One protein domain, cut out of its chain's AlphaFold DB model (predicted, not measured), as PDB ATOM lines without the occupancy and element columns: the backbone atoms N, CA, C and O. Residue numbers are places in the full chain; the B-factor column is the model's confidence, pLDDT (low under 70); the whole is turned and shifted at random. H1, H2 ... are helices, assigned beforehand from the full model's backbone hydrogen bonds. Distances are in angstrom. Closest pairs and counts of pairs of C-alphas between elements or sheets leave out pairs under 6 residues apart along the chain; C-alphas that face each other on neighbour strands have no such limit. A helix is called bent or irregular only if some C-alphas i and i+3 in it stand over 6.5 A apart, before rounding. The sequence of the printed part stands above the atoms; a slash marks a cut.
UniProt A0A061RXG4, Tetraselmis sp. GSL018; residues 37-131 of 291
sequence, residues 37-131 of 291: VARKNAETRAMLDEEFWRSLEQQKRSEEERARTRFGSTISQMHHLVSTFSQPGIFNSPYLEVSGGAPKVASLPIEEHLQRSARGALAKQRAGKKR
ATOM      1  N   VAL A  37      51.148 -53.823   8.811       98.25
ATOM      2  CA  VAL A  37      49.865 -53.291   9.293       98.25
ATOM      3  C   VAL A  37      50.048 -51.883   9.852       98.25
ATOM      4  O   VAL A  37      49.267 -50.992   9.526       98.25
ATOM      5  N   ALA A  38      51.094 -51.650  10.649       98.12
ATOM      6  CA  ALA A  38      51.400 -50.324  11.175       98.12
ATOM      7  C   ALA A  38      51.666 -49.317  10.046       98.12
ATOM      8  O   ALA A  38      51.128 -48.209  10.084       98.12
ATOM      9  N   ARG A  39      52.422 -49.719   9.013       98.19
ATOM     10  CA  ARG A  39      52.692 -48.881   7.838       98.19
ATOM     11  C   ARG A  39      51.407 -48.521   7.087       98.19
ATOM     12  O   ARG A  39      51.138 -47.343   6.884       98.19
ATOM     13  N   LYS A  40      50.573 -49.513   6.753       98.19
ATOM     14  CA  LYS A  40      49.288 -49.291   6.060       98.19
ATOM     15  C   LYS A  40      48.329 -48.421   6.871       98.19
ATOM     16  O   LYS A  40      47.639 -47.573   6.311       98.19
ATOM     17  N   ASN A  41      48.294 -48.601   8.191       98.25
ATOM     18  CA  ASN A  41      47.483 -47.763   9.072       98.25
ATOM     19  C   ASN A  41      47.968 -46.310   9.071       98.25
ATOM     20  O   ASN A  41      47.140 -45.404   9.055       98.25
ATOM     21  N   ALA A  42      49.284 -46.077   9.077       98.00
ATOM     22  CA  ALA A  42      49.841 -44.730   8.981       98.00
ATOM     23  C   ALA A  42      49.504 -44.072   7.632       98.00
ATOM     24  O   ALA A  42      49.041 -42.936   7.614       98.00
ATOM     25  N   GLU A  43      49.649 -44.808   6.526       98.12
ATOM     26  CA  GLU A  43      49.262 -44.353   5.181       98.12
ATOM     27  C   GLU A  43      47.766 -43.997   5.118       98.12
ATOM     28  O   GLU A  43      47.397 -42.918   4.663       98.12
ATOM     29  N   THR A  44      46.902 -44.866   5.649       97.88
ATOM     30  CA  THR A  44      45.446 -44.649   5.655       97.88
ATOM     31  C   THR A  44      45.061 -43.435   6.500       97.88
ATOM     32  O   THR A  44      44.203 -42.657   6.097       97.88
ATOM     33  N   ARG A  45      45.700 -43.241   7.661       98.00
ATOM     34  CA  ARG A  45      45.465 -42.063   8.509       98.00
ATOM     35  C   ARG A  45      45.856 -40.772   7.800       98.00
ATOM     36  O   ARG A  45      45.055 -39.851   7.786       98.00
ATOM     37  N   ALA A  46      47.015 -40.743   7.143       97.75
ATOM     38  CA  ALA A  46      47.438 -39.579   6.369       97.75
ATOM     39  C   ALA A  46      46.438 -39.241   5.248       97.75
ATOM     40  O   ALA A  46      46.056 -38.084   5.095       97.75
ATOM     41  N   MET A  47      45.945 -40.249   4.519       97.88
ATOM     42  CA  MET A  47      44.909 -40.046   3.499       97.88
ATOM     43  C   MET A  47      43.605 -39.494   4.094       97.88
ATOM     44  O   MET A  47      43.011 -38.581   3.526       97.88
ATOM     45  N   LEU A  48      43.162 -40.027   5.235       97.94
ATOM     46  CA  LEU A  48      41.956 -39.550   5.914       97.94
ATOM     47  C   LEU A  48      42.106 -38.111   6.410       97.94
ATOM     48  O   LEU A  48      41.166 -37.331   6.278       97.94
ATOM     49  N   ASP A  49      43.275 -37.749   6.936       97.81
ATOM     50  CA  ASP A  49      43.558 -36.387   7.387       97.81
ATOM     51  C   ASP A  49      43.521 -35.405   6.207       97.81
ATOM     52  O   ASP A  49      42.893 -34.350   6.293       97.81
ATOM     53  N   GLU A  50      44.131 -35.756   5.072       97.81
ATOM     54  CA  GLU A  50      44.071 -34.937   3.856       97.81
ATOM     55  C   GLU A  50      42.636 -34.731   3.359       97.81
ATOM     56  O   GLU A  50      42.241 -33.604   3.049       97.81
ATOM     57  N   GLU A  51      41.844 -35.803   3.290       97.75
ATOM     58  CA  GLU A  51      40.443 -35.733   2.866       97.75
ATOM     59  C   GLU A  51      39.584 -34.930   3.846       97.75
ATOM     60  O   GLU A  51      38.730 -34.148   3.425       97.75
ATOM     61  N   PHE A  52      39.844 -35.050   5.149       97.69
ATOM     62  CA  PHE A  52      39.179 -34.242   6.165       97.69
ATOM     63  C   PHE A  52      39.421 -32.746   5.928       97.69
ATOM     64  O   PHE A  52      38.467 -31.965   5.874       97.69
ATOM     65  N   TRP A  53      40.676 -32.343   5.708       97.44
ATOM     66  CA  TRP A  53      41.010 -30.946   5.426       97.44
ATOM     67  C   TRP A  53      40.414 -30.452   4.105       97.44
ATOM     68  O   TRP A  53      39.877 -29.342   4.059       97.44
ATOM     69  N   ARG A  54      40.441 -31.273   3.046       97.75
ATOM     70  CA  ARG A  54      39.789 -30.951   1.762       97.75
ATOM     71  C   ARG A  54      38.287 -30.739   1.935       97.75
ATOM     72  O   ARG A  54      37.747 -29.757   1.426       97.75
ATOM     73  N   SER A  55      37.623 -31.627   2.672       96.38
ATOM     74  CA  SER A  55      36.187 -31.543   2.937       96.38
ATOM     75  C   SER A  55      35.834 -30.288   3.731       96.38
ATOM     76  O   SER A  55      34.904 -29.573   3.360       96.38
ATOM     77  N   LEU A  56      36.613 -29.962   4.766       98.06
ATOM     78  CA  LEU A  56      36.396 -28.771   5.585       98.06
ATOM     79  C   LEU A  56      36.517 -27.480   4.764       98.06
ATOM     80  O   LEU A  56      35.680 -26.586   4.883       98.06
ATOM     81  N   GLU A  57      37.531 -27.386   3.903       97.38
ATOM     82  CA  GLU A  57      37.717 -26.232   3.018       97.38
ATOM     83  C   GLU A  57      36.568 -26.112   2.009       97.38
ATOM     84  O   GLU A  57      36.018 -25.030   1.787       97.38
ATOM     85  N   GLN A  58      36.140 -27.238   1.434       97.31
ATOM     86  CA  GLN A  58      35.005 -27.267   0.518       97.31
ATOM     87  C   GLN A  58      33.699 -26.858   1.211       97.31
ATOM     88  O   GLN A  58      32.913 -26.107   0.628       97.31
ATOM     89  N   GLN A  59      33.473 -27.309   2.446       97.25
ATOM     90  CA  GLN A  59      32.316 -26.919   3.248       97.25
ATOM     91  C   GLN A  59      32.319 -25.414   3.501       97.25
ATOM     92  O   GLN A  59      31.359 -24.754   3.106       97.25
ATOM     93  N   LYS A  60      33.421 -24.857   4.022       97.25
ATOM     94  CA  LYS A  60      33.569 -23.408   4.245       97.25
ATOM     95  C   LYS A  60      33.293 -22.608   2.980       97.25
ATOM     96  O   LYS A  60      32.481 -21.686   2.987       97.25
ATOM     97  N   ARG A  61      33.898 -23.005   1.862       97.12
ATOM     98  CA  ARG A  61      33.675 -22.348   0.573       97.12
ATOM     99  C   ARG A  61      32.212 -22.422   0.137       97.12
ATOM    100  O   ARG A  61      31.654 -21.424  -0.316       97.12
ATOM    101  N   SER A  62      31.574 -23.580   0.289       97.12
ATOM    102  CA  SER A  62      30.164 -23.755  -0.064       97.12
ATOM    103  C   SER A  62      29.237 -22.912   0.817       97.12
ATOM    104  O   SER A  62      28.262 -22.342   0.326       97.12
ATOM    105  N   GLU A  63      29.550 -22.785   2.106       96.62
ATOM    106  CA  GLU A  63      28.816 -21.951   3.054       96.62
ATOM    107  C   GLU A  63      28.979 -20.472   2.724       96.62
ATOM    108  O   GLU A  63      27.986 -19.748   2.673       96.62
ATOM    109  N   GLU A  64      30.196 -20.028   2.399       95.81
ATOM    110  CA  GLU A  64      30.447 -18.668   1.929       95.81
ATOM    111  C   GLU A  64      29.690 -18.360   0.635       95.81
ATOM    112  O   GLU A  64      29.077 -17.299   0.510       95.81
ATOM    113  N   GLU A  65      29.695 -19.270  -0.338       96.56
ATOM    114  CA  GLU A  65      28.959 -19.107  -1.594       96.56
ATOM    115  C   GLU A  65      27.440 -19.054  -1.348       96.56
ATOM    116  O   GLU A  65      26.746 -18.190  -1.897       96.56
ATOM    117  N   ARG A  66      26.910 -19.900  -0.455       97.00
ATOM    118  CA  ARG A  66      25.505 -19.850  -0.010       97.00
ATOM    119  C   ARG A  66      25.181 -18.539   0.707       97.00
ATOM    120  O   ARG A  66      24.139 -17.942   0.444       97.00
ATOM    121  N   ALA A  67      26.064 -18.049   1.571       95.44
ATOM    122  CA  ALA A  67      25.887 -16.775   2.259       95.44
ATOM    123  C   ALA A  67      25.895 -15.601   1.268       95.44
ATOM    124  O   ALA A  67      25.002 -14.754   1.307       95.44
ATOM    125  N   ARG A  68      26.839 -15.584   0.316       93.12
ATOM    126  CA  ARG A  68      26.944 -14.555  -0.735       93.12
ATOM    127  C   ARG A  68      25.727 -14.547  -1.655       93.12
ATOM    128  O   ARG A  68      25.220 -13.478  -1.987       93.12
ATOM    129  N   THR A  69      25.241 -15.718  -2.060       95.00
ATOM    130  CA  THR A  69      24.052 -15.835  -2.921       95.00
ATOM    131  C   THR A  69      22.782 -15.402  -2.193       95.00
ATOM    132  O   THR A  69      22.007 -14.621  -2.751       95.00
ATOM    133  N   ARG A  70      22.596 -15.822  -0.934       95.75
ATOM    134  CA  ARG A  70      21.493 -15.354  -0.076       95.75
ATOM    135  C   ARG A  70      21.539 -13.839   0.100       95.75
ATOM    136  O   ARG A  70      20.551 -13.172  -0.197       95.75
ATOM    137  N   PHE A  71      22.698 -13.291   0.467       94.56
ATOM    138  CA  PHE A  71      22.908 -11.850   0.601       94.56
ATOM    139  C   PHE A  71      22.576 -11.098  -0.694       94.56
ATOM    140  O   PHE A  71      21.798 -10.147  -0.678       94.56
ATOM    141  N   GLY A  72      23.093 -11.556  -1.838       93.00
ATOM    142  CA  GLY A  72      22.807 -10.951  -3.139       93.00
ATOM    143  C   GLY A  72      21.317 -10.961  -3.495       93.00
ATOM    144  O   GLY A  72      20.808  -9.969  -4.020       93.00
ATOM    145  N   SER A  73      20.609 -12.047  -3.170       93.94
ATOM    146  CA  SER A  73      19.159 -12.163  -3.369       93.94
ATOM    147  C   SER A  73      18.391 -11.144  -2.526       93.94
ATOM    148  O   SER A  73      17.596 -10.371  -3.066       93.94
ATOM    149  N   THR A  74      18.693 -11.064  -1.227       94.06
ATOM    150  CA  THR A  74      18.077 -10.102  -0.302       94.06
ATOM    151  C   THR A  74      18.324  -8.659  -0.751       94.06
ATOM    152  O   THR A  74      17.384  -7.879  -0.895       94.06
ATOM    153  N   ILE A  75      19.573  -8.311  -1.072       94.19
ATOM    154  CA  ILE A  75      19.956  -6.966  -1.528       94.19
ATOM    155  C   ILE A  75      19.274  -6.605  -2.855       94.19
ATOM    156  O   ILE A  75      18.840  -5.470  -3.041       94.19
ATOM    157  N   SER A  76      19.126  -7.557  -3.782       91.25
ATOM    158  CA  SER A  76      18.398  -7.323  -5.037       91.25
ATOM    159  C   SER A  76      16.919  -6.987  -4.818       91.25
ATOM    160  O   SER A  76      16.351  -6.214  -5.594       91.25
ATOM    161  N   GLN A  77      16.282  -7.548  -3.790       92.44
ATOM    162  CA  GLN A  77      14.887  -7.248  -3.449       92.44
ATOM    163  C   GLN A  77      14.748  -5.861  -2.794       92.44
ATOM    164  O   GLN A  77      13.751  -5.169  -2.992       92.44
ATOM    165  N   MET A  78      15.790  -5.402  -2.101       92.69
ATOM    166  CA  MET A  78      15.836  -4.136  -1.362       92.69
ATOM    167  C   MET A  78      16.240  -2.910  -2.204       92.69
ATOM    168  O   MET A  78      16.606  -1.876  -1.654       92.69
ATOM    169  N   HIS A  79      16.154  -2.967  -3.537       88.50
ATOM    170  CA  HIS A  79      16.580  -1.861  -4.416       88.50
ATOM    171  C   HIS A  79      15.837  -0.530  -4.184       88.50
ATOM    172  O   HIS A  79      16.334   0.521  -4.572       88.50
ATOM    173  N   HIS A  80      14.663  -0.559  -3.554       89.81
ATOM    174  CA  HIS A  80      13.905   0.634  -3.168       89.81
ATOM    175  C   HIS A  80      14.522   1.388  -1.976       89.81
ATOM    176  O   HIS A  80      14.155   2.529  -1.727       89.81
ATOM    177  N   LEU A  81      15.459   0.769  -1.248       92.50
ATOM    178  CA  LEU A  81      16.198   1.402  -0.152       92.50
ATOM    179  C   LEU A  81      17.430   2.183  -0.636       92.50
ATOM    180  O   LEU A  81      18.090   2.831   0.173       92.50
ATOM    181  N   VAL A  82      17.741   2.110  -1.934       93.19
ATOM    182  CA  VAL A  82      18.868   2.809  -2.563       93.19
ATOM    183  C   VAL A  82      18.621   4.313  -2.574       93.19
ATOM    184  O   VAL A  82      17.538   4.773  -2.939       93.19
ATOM    185  N   SER A  83      19.657   5.087  -2.260       92.56
ATOM    186  CA  SER A  83      19.605   6.543  -2.369       92.56
ATOM    187  C   SER A  83      19.412   7.001  -3.806       92.56
ATOM    188  O   SER A  83      20.065   6.527  -4.738       92.56
ATOM    189  N   THR A  84      18.562   8.003  -3.981       89.94
ATOM    190  CA  THR A  84      18.424   8.734  -5.239       89.94
ATOM    191  C   THR A  84      19.082  10.104  -5.114       89.94
ATOM    192  O   THR A  84      19.435  10.541  -4.024       89.94
ATOM    193  N   PHE A  85      19.227  10.811  -6.235       88.69
ATOM    194  CA  PHE A  85      19.734  12.186  -6.218       88.69
ATOM    195  C   PHE A  85      18.833  13.131  -5.405       88.69
ATOM    196  O   PHE A  85      19.321  14.056  -4.769       88.69
ATOM    197  N   SER A  86      17.517  12.887  -5.425       90.75
ATOM    198  CA  SER A  86      16.524  13.742  -4.767       90.75
ATOM    199  C   SER A  86      16.262  13.364  -3.310       90.75
ATOM    200  O   SER A  86      15.851  14.222  -2.536       90.75
ATOM    201  N   GLN A  87      16.428  12.091  -2.947       90.25
ATOM    202  CA  GLN A  87      16.108  11.579  -1.616       90.25
ATOM    203  C   GLN A  87      17.168  10.561  -1.166       90.25
ATOM    204  O   GLN A  87      17.375   9.565  -1.875       90.25
ATOM    205  N   PRO A  88      17.818  10.774  -0.003       90.12
ATOM    206  CA  PRO A  88      18.762   9.813   0.553       90.12
ATOM    207  C   PRO A  88      18.046   8.531   0.993       90.12
ATOM    208  O   PRO A  88      16.929   8.569   1.513       90.12
ATOM    209  N   GLY A  89      18.698   7.389   0.778       88.19
ATOM    210  CA  GLY A  89      18.248   6.090   1.265       88.19
ATOM    211  C   GLY A  89      18.495   5.951   2.765       88.19
ATOM    212  O   GLY A  89      19.281   6.694   3.354       88.19
ATOM    213  N   ILE A  90      17.854   4.962   3.394       89.50
ATOM    214  CA  ILE A  90      17.968   4.727   4.847       89.50
ATOM    215  C   ILE A  90      19.438   4.521   5.255       89.50
ATOM    216  O   ILE A  90      19.873   5.007   6.296       89.50
ATOM    217  N   PHE A  91      20.224   3.862   4.398       87.69
ATOM    218  CA  PHE A  91      21.642   3.579   4.629       87.69
ATOM    219  C   PHE A  91      22.594   4.722   4.236       87.69
ATOM    220  O   PHE A  91      23.806   4.562   4.371       87.69
ATOM    221  N   ASN A  92      22.070   5.871   3.794       88.62
ATOM    222  CA  ASN A  92      22.827   7.079   3.438       88.62
ATOM    223  C   ASN A  92      22.175   8.348   4.028       88.62
ATOM    224  O   ASN A  92      22.041   9.378   3.369       88.62
ATOM    225  N   SER A  93      21.690   8.249   5.263       86.56
ATOM    226  CA  SER A  93      21.090   9.372   5.982       86.56
ATOM    227  C   SER A  93      22.156  10.376   6.451       86.56
ATOM    228  O   SER A  93      23.209   9.950   6.934       86.56
ATOM    229  N   PRO A  94      21.887  11.698   6.422       83.31
ATOM    230  CA  PRO A  94      22.811  12.713   6.944       83.31
ATOM    231  C   PRO A  94      23.104  12.560   8.448       83.31
ATOM    232  O   PRO A  94      24.071  13.121   8.947       83.31
ATOM    233  N   TYR A  95      22.302  11.779   9.176       83.06
ATOM    234  CA  TYR A  95      22.483  11.524  10.609       83.06
ATOM    235  C   TYR A  95      23.396  10.324  10.921       83.06
ATOM    236  O   TYR A  95      23.576   9.972  12.086       83.06
ATOM    237  N   LEU A  96      23.990   9.683   9.907       80.75
ATOM    238  CA  LEU A  96      24.869   8.519  10.091       80.75
ATOM    239  C   LEU A  96      26.124   8.821  10.915       80.75
ATOM    240  O   LEU A  96      26.594   7.947  11.640       80.75
ATOM    241  N   GLU A  97      26.641  10.047  10.843       74.88
ATOM    242  CA  GLU A  97      27.808  10.476  11.626       74.88
ATOM    243  C   GLU A  97      27.521  10.460  13.131       74.88
ATOM    244  O   GLU A  97      28.371  10.071  13.926       74.88
ATOM    245  N   VAL A  98      26.286  10.788  13.515       79.69
ATOM    246  CA  VAL A  98      25.834  10.778  14.913       79.69
ATOM    247  C   VAL A  98      25.587   9.348  15.401       79.69
ATOM    248  O   VAL A  98      25.757   9.051  16.580       79.69
ATOM    249  N   SER A  99      25.215   8.443  14.493       74.94
ATOM    250  CA  SER A  99      24.784   7.081  14.822       74.94
ATOM    251  C   SER A  99      25.901   6.026  14.795       74.94
ATOM    252  O   SER A  99      25.604   4.840  14.930       74.94
ATOM    253  N   GLY A 100      27.168   6.428  14.624       79.19
ATOM    254  CA  GLY A 100      28.322   5.514  14.625       79.19
ATOM    255  C   GLY A 100      28.781   5.025  13.243       79.19
ATOM    256  O   GLY A 100      29.558   4.076  13.155       79.19
ATOM    257  N   GLY A 101      28.353   5.687  12.163       81.19
ATOM    258  CA  GLY A 101      28.788   5.415  10.792       81.19
ATOM    259  C   GLY A 101      27.911   4.417  10.025       81.19
ATOM    260  O   GLY A 101      27.015   3.773  10.567       81.19
ATOM    261  N   ALA A 102      28.153   4.306   8.714       83.06
ATOM    262  CA  ALA A 102      27.386   3.412   7.846       83.06
ATOM    263  C   ALA A 102      27.676   1.934   8.156       83.06
ATOM    264  O   ALA A 102      28.848   1.569   8.297       83.06
ATOM    265  N   PRO A 103      26.651   1.062   8.202       86.69
ATOM    266  CA  PRO A 103      26.854  -0.368   8.389       86.69
ATOM    267  C   PRO A 103      27.658  -0.941   7.214       86.69
ATOM    268  O   PRO A 103      27.354  -0.676   6.045       86.69
ATOM    269  N   LYS A 104      28.706  -1.714   7.526       89.38
ATOM    270  CA  LYS A 104      29.651  -2.270   6.547       89.38
ATOM    271  C   LYS A 104      29.546  -3.788   6.488       89.38
ATOM    272  O   LYS A 104      29.496  -4.452   7.518       89.38
ATOM    273  N   VAL A 105      29.579  -4.329   5.275       87.12
ATOM    274  CA  VAL A 105      29.650  -5.768   4.994       87.12
ATOM    275  C   VAL A 105      30.848  -6.003   4.086       87.12
ATOM    276  O   VAL A 105      30.929  -5.401   3.013       87.12
ATOM    277  N   ALA A 106      31.773  -6.872   4.512       80.38
ATOM    278  CA  ALA A 106      33.010  -7.173   3.784       80.38
ATOM    279  C   ALA A 106      33.753  -5.893   3.343       80.38
ATOM    280  O   ALA A 106      34.008  -5.703   2.160       80.38
ATOM    281  N   SER A 107      34.005  -5.004   4.316       85.12
ATOM    282  CA  SER A 107      34.659  -3.681   4.216       85.12
ATOM    283  C   SER A 107      33.939  -2.570   3.436       85.12
ATOM    284  O   SER A 107      34.280  -1.401   3.630       85.12
ATOM    285  N   LEU A 108      32.901  -2.881   2.656       89.00
ATOM    286  CA  LEU A 108      32.118  -1.889   1.909       89.00
ATOM    287  C   LEU A 108      30.821  -1.506   2.645       89.00
ATOM    288  O   LEU A 108      30.215  -2.361   3.301       89.00
ATOM    289  N   PRO A 109      30.356  -0.247   2.545       91.50
ATOM    290  CA  PRO A 109      29.069   0.149   3.105       91.50
ATOM    291  C   PRO A 109      27.919  -0.578   2.393       91.50
ATOM    292  O   PRO A 109      27.968  -0.822   1.185       91.50
ATOM    293  N   ILE A 110      26.852  -0.896   3.129       91.56
ATOM    294  CA  ILE A 110      25.662  -1.583   2.586       91.56
ATOM    295  C   ILE A 110      25.049  -0.827   1.398       91.56
ATOM    296  O   ILE A 110      24.624  -1.451   0.422       91.56
ATOM    297  N   GLU A 111      25.067   0.507   1.438       91.38
ATOM    298  CA  GLU A 111      24.582   1.365   0.352       91.38
ATOM    299  C   GLU A 111      25.259   1.044  -0.992       91.38
ATOM    300  O   GLU A 111      24.605   0.990  -2.035       91.38
ATOM    301  N   GLU A 112      26.559   0.754  -0.985       92.00
ATOM    302  CA  GLU A 112      27.290   0.436  -2.209       92.00
ATOM    303  C   GLU A 112      26.871  -0.923  -2.790       92.00
ATOM    304  O   GLU A 112      26.705  -1.063  -4.007       92.00
ATOM    305  N   HIS A 113      26.630  -1.919  -1.932       93.25
ATOM    306  CA  HIS A 113      26.107  -3.225  -2.348       93.25
ATOM    307  C   HIS A 113      24.716  -3.097  -2.989       93.25
ATOM    308  O   HIS A 113      24.467  -3.680  -4.050       93.25
ATOM    309  N   LEU A 114      23.838  -2.282  -2.397       93.25
ATOM    310  CA  LEU A 114      22.503  -1.990  -2.925       93.25
ATOM    311  C   LEU A 114      22.573  -1.289  -4.290       93.25
ATOM    312  O   LEU A 114      21.920  -1.721  -5.245       93.25
ATOM    313  N   GLN A 115      23.422  -0.267  -4.430       92.12
ATOM    314  CA  GLN A 115      23.610   0.449  -5.695       92.12
ATOM    315  C   GLN A 115      24.153  -0.456  -6.807       92.12
ATOM    316  O   GLN A 115      23.666  -0.400  -7.941       92.12
ATOM    317  N   ARG A 116      25.143  -1.310  -6.509       92.50
ATOM    318  CA  ARG A 116      25.698  -2.275  -7.475       92.50
ATOM    319  C   ARG A 116      24.621  -3.247  -7.964       92.50
ATOM    320  O   ARG A 116      24.496  -3.456  -9.173       92.50
ATOM    321  N   SER A 117      23.811  -3.780  -7.049       93.12
ATOM    322  CA  SER A 117      22.708  -4.687  -7.382       93.12
ATOM    323  C   SER A 117      21.636  -4.006  -8.245       93.12
ATOM    324  O   SER A 117      21.288  -4.502  -9.322       93.12
ATOM    325  N   ALA A 118      21.190  -2.807  -7.852       91.69
ATOM    326  CA  ALA A 118      20.187  -2.034  -8.586       91.69
ATOM    327  C   ALA A 118      20.659  -1.643  -9.999       91.69
ATOM    328  O   ALA A 118      19.929  -1.822 -10.979       91.69
ATOM    329  N   ARG A 119      21.909  -1.177 -10.143       91.56
ATOM    330  CA  ARG A 119      22.515  -0.879 -11.455       91.56
ATOM    331  C   ARG A 119      22.576  -2.125 -12.338       91.56
ATOM    332  O   ARG A 119      22.253  -2.043 -13.526       91.56
ATOM    333  N   GLY A 120      22.936  -3.276 -11.769       89.69
ATOM    334  CA  GLY A 120      22.932  -4.560 -12.469       89.69
ATOM    335  C   GLY A 120      21.538  -4.964 -12.965       89.69
ATOM    336  O   GLY A 120      21.390  -5.378 -14.119       89.69
ATOM    337  N   ALA A 121      20.503  -4.790 -12.140       87.81
ATOM    338  CA  ALA A 121      19.115  -5.059 -12.519       87.81
ATOM    339  C   ALA A 121      18.643  -4.150 -13.671       87.81
ATOM    340  O   ALA A 121      18.108  -4.638 -14.672       87.81
ATOM    341  N   LEU A 122      18.920  -2.844 -13.589       87.19
ATOM    342  CA  LEU A 122      18.597  -1.876 -14.644       87.19
ATOM    343  C   LEU A 122      19.333  -2.183 -15.956       87.19
ATOM    344  O   LEU A 122      18.747  -2.098 -17.039       87.19
ATOM    345  N   ALA A 123      20.605  -2.585 -15.891       89.06
ATOM    346  CA  ALA A 123      21.374  -2.980 -17.070       89.06
ATOM    347  C   ALA A 123      20.753  -4.199 -17.781       89.06
ATOM    348  O   ALA A 123      20.596  -4.178 -19.006       89.06
ATOM    349  N   LYS A 124      20.321  -5.221 -17.024       86.06
ATOM    350  CA  LYS A 124      19.617  -6.401 -17.567       86.06
ATOM    351  C   LYS A 124      18.303  -6.017 -18.251       86.06
ATOM    352  O   LYS A 124      18.042  -6.465 -19.370       86.06
ATOM    353  N   GLN A 125      17.511  -5.135 -17.638       85.06
ATOM    354  CA  GLN A 125      16.272  -4.623 -18.239       85.06
ATOM    355  C   GLN A 125      16.537  -3.883 -19.563       85.06
ATOM    356  O   GLN A 125      15.846  -4.112 -20.562       85.06
ATOM    357  N   ARG A 126      17.576  -3.037 -19.616       82.69
ATOM    358  CA  ARG A 126      17.968  -2.307 -20.836       82.69
ATOM    359  C   ARG A 126      18.439  -3.250 -21.948       82.69
ATOM    360  O   ARG A 126      18.067  -3.049 -23.106       82.69
ATOM    361  N   ALA A 127      19.213  -4.283 -21.616       81.69
ATOM    362  CA  ALA A 127      19.673  -5.285 -22.578       81.69
ATOM    363  C   ALA A 127      18.507  -6.100 -23.171       81.69
ATOM    364  O   ALA A 127      18.447  -6.294 -24.387       81.69
ATOM    365  N   GLY A 128      17.534  -6.497 -22.342       74.00
ATOM    366  CA  GLY A 128      16.320  -7.182 -22.803       74.00
ATOM    367  C   GLY A 128      15.490  -6.343 -23.783       74.00
ATOM    368  O   GLY A 128      14.958  -6.869 -24.761       74.00
ATOM    369  N   LYS A 129      15.443  -5.019 -23.590       64.81
ATOM    370  CA  LYS A 129      14.696  -4.100 -24.463       64.81
ATOM    371  C   LYS A 129      15.335  -3.934 -25.849       64.81
ATOM    372  O   LYS A 129      14.607  -3.855 -26.835       64.81
ATOM    373  N   LYS A 130      16.671  -3.972 -25.960       60.31
ATOM    374  CA  LYS A 130      17.383  -3.884 -27.256       60.31
ATOM    375  C   LYS A 130      17.072  -5.052 -28.200       60.31
ATOM    376  O   LYS A 130      17.050  -4.862 -29.410       60.31
ATOM    377  N   ARG A 131      16.766  -6.243 -27.672       58.91
ATOM    378  CA  ARG A 131      16.428  -7.424 -28.494       58.91
ATOM    379  C   ARG A 131      15.025  -7.369 -29.105       58.91
ATOM    380  O   ARG A 131      14.753  -8.112 -30.038       58.91
TER     381      ARG A 131
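What this domain is: This is residues 37 to 131 of the 291 residues of a protein of Tetraselmis sp. GSL018 (UniProt A0A061RXG4). A very long helix, H1, makes an L-shaped corner with a shorter helix, H2: the last turns of H1 meet the first half of H2, about perpendicular. A long looped stretch, residues 78 to 109, joins the two at this corner, while residues 37 to 70 of H1 stick out as a long arm, residues 122 to 131 as a shorter one, and residues 94 to 100 as the tip of the loop. The printed part has 95 residues with two named helices, H1 then H2, and no named strand; the class is all helix. The whole is extended, with a radius of gyration of the C-alphas of 22.6 A, and flat, spanning 76 by 48 by 15 A.

How they stand to each other: H1, residues 37 to 77, touches H2, residues 110 to 130, with 8 pairs of C-alphas within 8 A. The closest C-alphas are those of Ser 76 and Ser 117, 5.6 A apart. H1 touches with residues 72 to 76 alone, and H2 with residues 113 to 121 alone. Their lines stand about perpendicular, at 74 degrees, and their centres are 32.8 A apart. In the link, residues 104 to 105 pair with residues 108 to 109, antiparallel, in stretches too short to be named strands. In H1 and H2 every O i to N i+4 pair is within hydrogen-bond range.

Where its parts are: H1 has 41 residues and measures 59.2 A from C-alpha 37 at (49.865, -53.291, 9.293) to C-alpha 77 at (14.887, -7.248, -3.449). H2 has 21 residues and measures 31.1 A, ending with C-alpha 130 at (17.383, -3.884, -27.256). Neither helix is bent.

The domain as a whole: The two C-alphas farthest apart are those of Val 37 and Ser 86, 76.2 A. The printed part has no cut. The link from H1 to H2, 32 residues, is long. The mean pLDDT of the printed part is 90.5, and residues 129 to 131 are under 70.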